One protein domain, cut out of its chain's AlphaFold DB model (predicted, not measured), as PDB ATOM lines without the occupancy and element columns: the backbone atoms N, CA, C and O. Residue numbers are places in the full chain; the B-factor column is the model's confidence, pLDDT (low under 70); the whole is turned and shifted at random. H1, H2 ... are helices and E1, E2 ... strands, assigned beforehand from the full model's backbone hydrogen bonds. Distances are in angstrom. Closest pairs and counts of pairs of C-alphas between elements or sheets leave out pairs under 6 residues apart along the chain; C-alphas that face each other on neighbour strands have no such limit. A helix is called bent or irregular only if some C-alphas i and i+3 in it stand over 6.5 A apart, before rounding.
ATOM      1  N   LYS A   6     -28.608  40.372 -53.626       73.38
ATOM      2  CA  LYS A   6     -29.789  39.653 -54.143       73.38
ATOM      3  C   LYS A   6     -29.820  38.130 -53.910       73.38
ATOM      4  O   LYS A   6     -30.801  37.509 -54.294       73.38
ATOM      5  N   TYR A   7     -28.730  37.528 -53.444       73.75
ATOM      6  CA  TYR A   7     -28.607  36.097 -53.143       73.75
ATOM      7  C   TYR A   7     -28.182  35.856 -51.692       73.75
ATOM      8  O   TYR A   7     -27.891  34.719 -51.335       73.75
ATOM      9  N   GLU A   8     -28.052  36.907 -50.884       78.69
ATOM     10  CA  GLU A   8     -27.522  36.792 -49.530       78.69
ATOM     11  C   GLU A   8     -28.471  35.998 -48.635       78.69
ATOM     12  O   GLU A   8     -28.051  34.979 -48.093       78.69
ATOM     13  N   GLU A   9     -29.747  36.383 -48.581       77.69
ATOM     14  CA  GLU A   9     -30.783  35.661 -47.829       77.69
ATOM     15  C   GLU A   9     -30.917  34.208 -48.307       77.69
ATOM     16  O   GLU A   9     -30.759  33.293 -47.505       77.69
ATOM     17  N   ASP A  10     -31.056  33.978 -49.618       77.56
ATOM     18  CA  ASP A  10     -31.166  32.625 -50.190       77.56
ATOM     19  C   ASP A  10     -29.989  31.711 -49.794       77.56
ATOM     20  O   ASP A  10     -30.163  30.519 -49.537       77.56
ATOM     21  N   ILE A  11     -28.761  32.247 -49.784       79.94
ATOM     22  CA  ILE A  11     -27.562  31.479 -49.420       79.94
ATOM     23  C   ILE A  11     -27.489  31.267 -47.909       79.94
ATOM     24  O   ILE A  11     -27.068  30.193 -47.476       79.94
ATOM     25  N   ILE A  12     -27.876  32.264 -47.116       81.25
ATOM     26  CA  ILE A  12     -27.949  32.154 -45.659       81.25
ATOM     27  C   ILE A  12     -28.947  31.058 -45.282       81.25
ATOM     28  O   ILE A  12     -28.562  30.130 -44.573       81.25
ATOM     29  N   ASP A  13     -30.161  31.095 -45.824       79.44
ATOM     30  CA  ASP A  13     -31.206  30.106 -45.548       79.44
ATOM     31  C   ASP A  13     -30.772  28.697 -45.964       79.44
ATOM     32  O   ASP A  13     -30.947  27.729 -45.218       79.44
ATOM     33  N   LEU A  14     -30.122  28.573 -47.126       82.62
ATOM     34  CA  LEU A  14     -29.606  27.295 -47.608       82.62
ATOM     35  C   LEU A  14     -28.535  26.697 -46.682       82.62
ATOM     36  O   LEU A  14     -28.522  25.486 -46.462       82.62
ATOM     37  N   VAL A  15     -27.606  27.523 -46.189       83.44
ATOM     38  CA  VAL A  15     -26.434  27.063 -45.424       83.44
ATOM     39  C   VAL A  15     -26.746  26.900 -43.935       83.44
ATOM     40  O   VAL A  15     -26.222  25.982 -43.305       83.44
ATOM     41  N   ILE A  16     -27.570  27.779 -43.363       83.12
ATOM     42  CA  ILE A  16     -27.908  27.767 -41.933       83.12
ATOM     43  C   ILE A  16     -28.996  26.730 -41.625       83.12
ATOM     44  O   ILE A  16     -28.982  26.162 -40.533       83.12
ATOM     45  N   GLY A  17     -29.872  26.426 -42.589       74.06
ATOM     46  CA  GLY A  17     -31.004  25.525 -42.392       74.06
ATOM     47  C   GLY A  17     -32.155  26.180 -41.623       74.06
ATOM     48  O   GLY A  17     -32.020  27.253 -41.034       74.06
ATOM     49  N   GLU A  18     -33.311  25.525 -41.625       80.75
ATOM     50  CA  GLU A  18     -34.546  26.043 -41.040       80.75
ATOM     51  C   GLU A  18     -34.813  25.397 -39.675       80.75
ATOM     52  O   GLU A  18     -34.662  24.186 -39.500       80.75
ATOM     53  N   SER A  19     -35.210  26.188 -38.672       83.00
ATOM     54  CA  SER A  19     -35.595  25.630 -37.372       83.00
ATOM     55  C   SER A  19     -37.024  25.089 -37.424       83.00
ATOM     56  O   SER A  19     -37.980  25.853 -37.487       83.00
ATOM     57  N   VAL A  20     -37.170  23.767 -37.327       87.31
ATOM     58  CA  VAL A  20     -38.462  23.061 -37.454       87.31
ATOM     59  C   VAL A  20     -39.082  22.662 -36.112       87.31
ATOM     60  O   VAL A  20     -40.102  21.980 -36.049       87.31
ATOM     61  N   GLY A  21     -38.469  23.081 -35.006       86.81
ATOM     62  CA  GLY A  21     -38.973  22.843 -33.658       86.81
ATOM     63  C   GLY A  21     -37.861  22.770 -32.626       86.81
ATOM     64  O   GLY A  21     -36.719  23.141 -32.886       86.81
ATOM     65  N   VAL A  22     -38.191  22.258 -31.441       87.88
ATOM     66  CA  VAL A  22     -37.228  22.005 -30.365       87.88
ATOM     67  C   VAL A  22     -37.298  20.548 -29.927       87.88
ATOM     68  O   VAL A  22     -38.366  19.941 -29.893       87.88
ATOM     69  N   ASN A  23     -36.154  19.967 -29.583       88.69
ATOM     70  CA  ASN A  23     -36.114  18.629 -29.007       88.69
ATOM     71  C   ASN A  23     -36.556  18.644 -27.532       88.69
ATOM     72  O   ASN A  23     -36.721  19.700 -26.922       88.69
ATOM     73  N   ALA A  24     -36.670  17.463 -26.917       85.75
ATOM     74  CA  ALA A  24     -37.081  17.306 -25.515       85.75
ATOM     75  C   ALA A  24     -36.191  18.040 -24.482       85.75
ATOM     76  O   ALA A  24     -36.553  18.128 -23.314       85.75
ATOM     77  N   LYS A  25     -35.025  18.565 -24.893       86.50
ATOM     78  CA  LYS A  25     -34.102  19.360 -24.065       86.50
ATOM     79  C   LYS A  25     -34.152  20.861 -24.394       86.50
ATOM     80  O   LYS A  25     -33.258  21.595 -23.982       86.50
ATOM     81  N   GLY A  26     -35.140  21.306 -25.172       85.62
ATOM     82  CA  GLY A  26     -35.318  22.703 -25.572       85.62
ATOM     83  C   GLY A  26     -34.325  23.206 -26.625       85.62
ATOM     84  O   GLY A  26     -34.264  24.409 -26.860       85.62
ATOM     85  N   LYS A  27     -33.530  22.329 -27.260       86.50
ATOM     86  CA  LYS A  27     -32.608  22.745 -28.331       86.50
ATOM     87  C   LYS A  27     -33.312  22.751 -29.690       86.50
ATOM     88  O   LYS A  27     -34.026  21.784 -29.960       86.50
ATOM     89  N   PRO A  28     -33.055  23.750 -30.554       86.31
ATOM     90  CA  PRO A  28     -33.592  23.785 -31.908       86.31
ATOM     91  C   PRO A  28     -33.240  22.520 -32.696       86.31
ATOM     92  O   PRO A  28     -32.092  22.071 -32.686       86.31
ATOM     93  N   ILE A  29     -34.232  21.954 -33.375       87.19
ATOM     94  CA  ILE A  29     -34.038  20.981 -34.447       87.19
ATOM     95  C   ILE A  29     -33.925  21.801 -35.726       87.19
ATOM     96  O   ILE A  29     -34.825  22.584 -36.032       87.19
ATOM     97  N   ILE A  30     -32.798  21.659 -36.419       87.75
ATOM     98  CA  ILE A  30     -32.523  22.359 -37.672       87.75
ATOM     99  C   ILE A  30     -32.615  21.341 -38.799       87.75
ATOM    100  O   ILE A  30     -31.937  20.311 -38.760       87.75
ATOM    101  N   GLU A  31     -33.461  21.627 -39.778       85.06
ATOM    102  CA  GLU A  31     -33.570  20.871 -41.014       85.06
ATOM    103  C   GLU A  31     -32.761  21.568 -42.108       85.06
ATOM    104  O   GLU A  31     -32.853  22.779 -42.304       85.06
ATOM    105  N   TYR A  32     -31.935  20.799 -42.814       83.50
ATOM    106  CA  TYR A  32     -31.074  21.314 -43.873       83.50
ATOM    107  C   TYR A  32     -31.559  20.812 -45.223       83.50
ATOM    108  O   TYR A  32     -31.842  19.624 -45.394       83.50
ATOM    109  N   ARG A  33     -31.573  21.707 -46.211       84.38
ATOM    110  CA  ARG A  33     -31.819  21.330 -47.602       84.38
ATOM    111  C   ARG A  33     -30.555  20.682 -48.182       84.38
ATOM    112  O   ARG A  33     -29.454  21.164 -47.918       84.38
ATOM    113  N   PRO A  34     -30.665  19.607 -48.978       85.88
ATOM    114  CA  PRO A  34     -29.503  19.019 -49.629       85.88
ATOM    115  C   PRO A  34     -28.948  19.971 -50.697       85.88
ATOM    116  O   PRO A  34     -29.675  20.459 -51.562       85.88
ATOM    117  N   TYR A  35     -27.635  20.198 -50.671       89.12
ATOM    118  CA  TYR A  35     -26.924  20.971 -51.688       89.12
ATOM    119  C   TYR A  35     -25.545  20.378 -51.981       89.12
ATOM    120  O   TYR A  35     -24.941  19.687 -51.163       89.12
ATOM    121  N   THR A  36     -25.033  20.654 -53.177       91.00
ATOM    122  CA  THR A  36     -23.662  20.337 -53.589       91.00
ATOM    123  C   THR A  36     -22.823  21.607 -53.583       91.00
ATOM    124  O   THR A  36     -23.272  22.651 -54.060       91.00
ATOM    125  N   VAL A  37     -21.590  21.507 -53.086       90.94
ATOM    126  CA  VAL A  37     -20.609  22.598 -53.098       90.94
ATOM    127  C   VAL A  37     -19.437  22.222 -53.987       90.94
ATOM    128  O   VAL A  37     -18.825  21.172 -53.809       90.94
ATOM    129  N   GLU A  38     -19.072  23.113 -54.900       93.19
ATOM    130  CA  GLU A  38     -17.816  23.037 -55.640       93.19
ATOM    131  C   GLU A  38     -17.001  24.311 -55.375       93.19
ATOM    132  O   GLU A  38     -17.476  25.424 -55.600       93.19
ATOM    133  N   ILE A  39     -15.769  24.154 -54.887       91.88
ATOM    134  CA  ILE A  39     -14.862  25.273 -54.600       91.88
ATOM    135  C   ILE A  39     -13.784  25.314 -55.681       91.88
ATOM    136  O   ILE A  39     -13.031  24.357 -55.859       91.88
ATOM    137  N   LYS A  40     -13.678  26.436 -56.393       92.06
ATOM    138  CA  LYS A  40     -12.676  26.655 -57.444       92.06
ATOM    139  C   LYS A  40     -11.715  27.749 -57.047       92.06
ATOM    140  O   LYS A  40     -12.138  28.843 -56.691       92.06
ATOM    141  N   ARG A  41     -10.418  27.488 -57.192       91.25
ATOM    142  CA  ARG A  41      -9.387  28.518 -57.063       91.25
ATOM    143  C   ARG A  41      -8.986  29.021 -58.447       91.25
ATOM    144  O   ARG A  41      -8.573  28.226 -59.287       91.25
ATOM    145  N   LYS A  42      -9.089  30.327 -58.693       90.94
ATOM    146  CA  LYS A  42      -8.683  30.957 -59.958       90.94
ATOM    147  C   LYS A  42      -8.076  32.329 -59.686       90.94
ATOM    148  O   LYS A  42      -8.672  33.123 -58.977       90.94
ATOM    149  N   ASN A  43      -6.895  32.602 -60.248       90.94
ATOM    150  CA  ASN A  43      -6.170  33.873 -60.087       90.94
ATOM    151  C   ASN A  43      -5.991  34.317 -58.619       90.94
ATOM    152  O   ASN A  43      -6.070  35.497 -58.310       90.94
ATOM    153  N   GLY A  44      -5.771  33.364 -57.705       89.75
ATOM    154  CA  GLY A  44      -5.632  33.644 -56.269       89.75
ATOM    155  C   GLY A  44      -6.956  33.783 -55.507       89.75
ATOM    156  O   GLY A  44      -6.931  33.757 -54.281       89.75
ATOM    157  N   GLU A  45      -8.093  33.827 -56.199       89.75
ATOM    158  CA  GLU A  45      -9.427  33.943 -55.607       89.75
ATOM    159  C   GLU A  45     -10.125  32.583 -55.486       89.75
ATOM    160  O   GLU A  45      -9.867  31.661 -56.267       89.75
ATOM    161  N   TYR A  46     -11.038  32.474 -54.517       88.12
ATOM    162  CA  TYR A  46     -11.902  31.311 -54.317       88.12
ATOM    163  C   TYR A  46     -13.325  31.618 -54.782       88.12
ATOM    164  O   TYR A  46     -13.931  32.601 -54.361       88.12
ATOM    165  N   TYR A  47     -13.865  30.734 -55.610       87.19
ATOM    166  CA  TYR A  47     -15.230  30.763 -56.115       87.19
ATOM    167  C   TYR A  47     -15.979  29.572 -55.531       87.19
ATOM    168  O   TYR A  47     -15.521  28.437 -55.658       87.19
ATOM    169  N   ILE A  48     -17.122  29.828 -54.900       86.75
ATOM    170  CA  ILE A  48     -17.981  28.792 -54.322       86.75
ATOM    171  C   ILE A  48     -19.202  28.651 -55.221       86.75
ATOM    172  O   ILE A  48     -19.915  29.621 -55.473       86.75
ATOM    173  N   HIS A  49     -19.417  27.451 -55.743       87.19
ATOM    174  CA  HIS A  49     -20.580  27.107 -56.545       87.19
ATOM    175  C   HIS A  49     -21.494  26.229 -55.697       87.19
ATOM    176  O   HIS A  49     -21.142  25.094 -55.380       87.19
ATOM    177  N   LEU A  50     -22.656  26.769 -55.339       87.31
ATOM    178  CA  LEU A  50     -23.707  26.046 -54.635       87.31
ATOM    179  C   LEU A  50     -24.746  25.575 -55.652       87.31
ATOM    180  O   LEU A  50     -25.212  26.360 -56.480       87.31
ATOM    181  N   VAL A  51     -25.092  24.293 -55.600       87.31
ATOM    182  CA  VAL A  51     -26.154  23.693 -56.413       87.31
ATOM    183  C   VAL A  51     -27.159  23.062 -55.470       87.31
ATOM    184  O   VAL A  51     -26.808  22.162 -54.714       87.31
ATOM    185  N   TYR A  52     -28.397  23.529 -55.525       86.69
ATOM    186  CA  TYR A  52     -29.494  23.068 -54.686       86.69
ATOM    187  C   TYR A  52     -30.775  22.998 -55.513       86.69
ATOM    188  O   TYR A  52     -30.864  23.595 -56.593       86.69
ATOM    189  N   GLU A  53     -31.746  22.237 -55.023       83.19
ATOM    190  CA  GLU A  53     -33.073  22.182 -55.623       83.19
ATOM    191  C   GLU A  53     -33.875  23.417 -55.200       83.19
ATOM    192  O   GLU A  53     -34.013  23.718 -54.015       83.19
TER     193      GLU A  53
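What this domain is: This is residues 6 to 53 of the 300 residues of the protein "Transposase" of Geobacillus sp. 44B (UniProt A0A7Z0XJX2). Two antiparallel strand hairpins, E1 with E2 and the longer E3 with E4, are strung end to end as a wide, open V, and one short helix, H1, sits near where they join; the contacts between the parts are few. The tip of the second hairpin, residues 41 to 46, sticks out free. The printed part has 48 residues, with one named helix and four named strands in the order H1, E1, E2, E3, E4, of mixed class. It is only just extended, close to loose, with a radius of gyration of the C-alphas of 14.7 A, and a rod spanning 49 by 21 by 17 A.

Where its parts are: Find C-alpha 6 at (-29.789, 39.653, -54.143); from there H1 runs through residues 6 to 16, 17.1 A long. It is irregular: C-alphas 6 and 9 are 7.5 A apart. Next come E1, residues 18 to 22, 11.7 A, and E2, residues 28 to 31, 9.6 A. Look for C-alpha 35 at (-26.924, 20.971, -51.688), where E3 begins; it covers residues 35 to 42, 22.4 A. E4, residues 45 to 52, 22.8 A, ends at C-alpha 52 (-29.494, 23.068, -54.686).

How they stand to each other: In H1, 6 of 7 O i to N i+4 pairs are within hydrogen-bond range. The closest C-alphas of H1 and E3, Leu 14 and Tyr 35, are 8.0 A apart. H1 is only just apart from E2, closest 8.3 A, and from E4, closest 8.2 A. In the hairpin E1 and E2, antiparallel at 142 degrees, see N 20 and O 29 at 2.9 A. E2 and E3 are apart. In the hairpin E3 and E4, antiparallel at 161 degrees, see N 38 and O 49 at 2.9 A.

The domain as a whole: The C-alphas farthest apart, Ala 24 and Asn 43, are 49.2 A apart. The printed part has no cut, and its four links are tight. The model's mean pLDDT over the printed part is 85.4, and no printed residue is under 70.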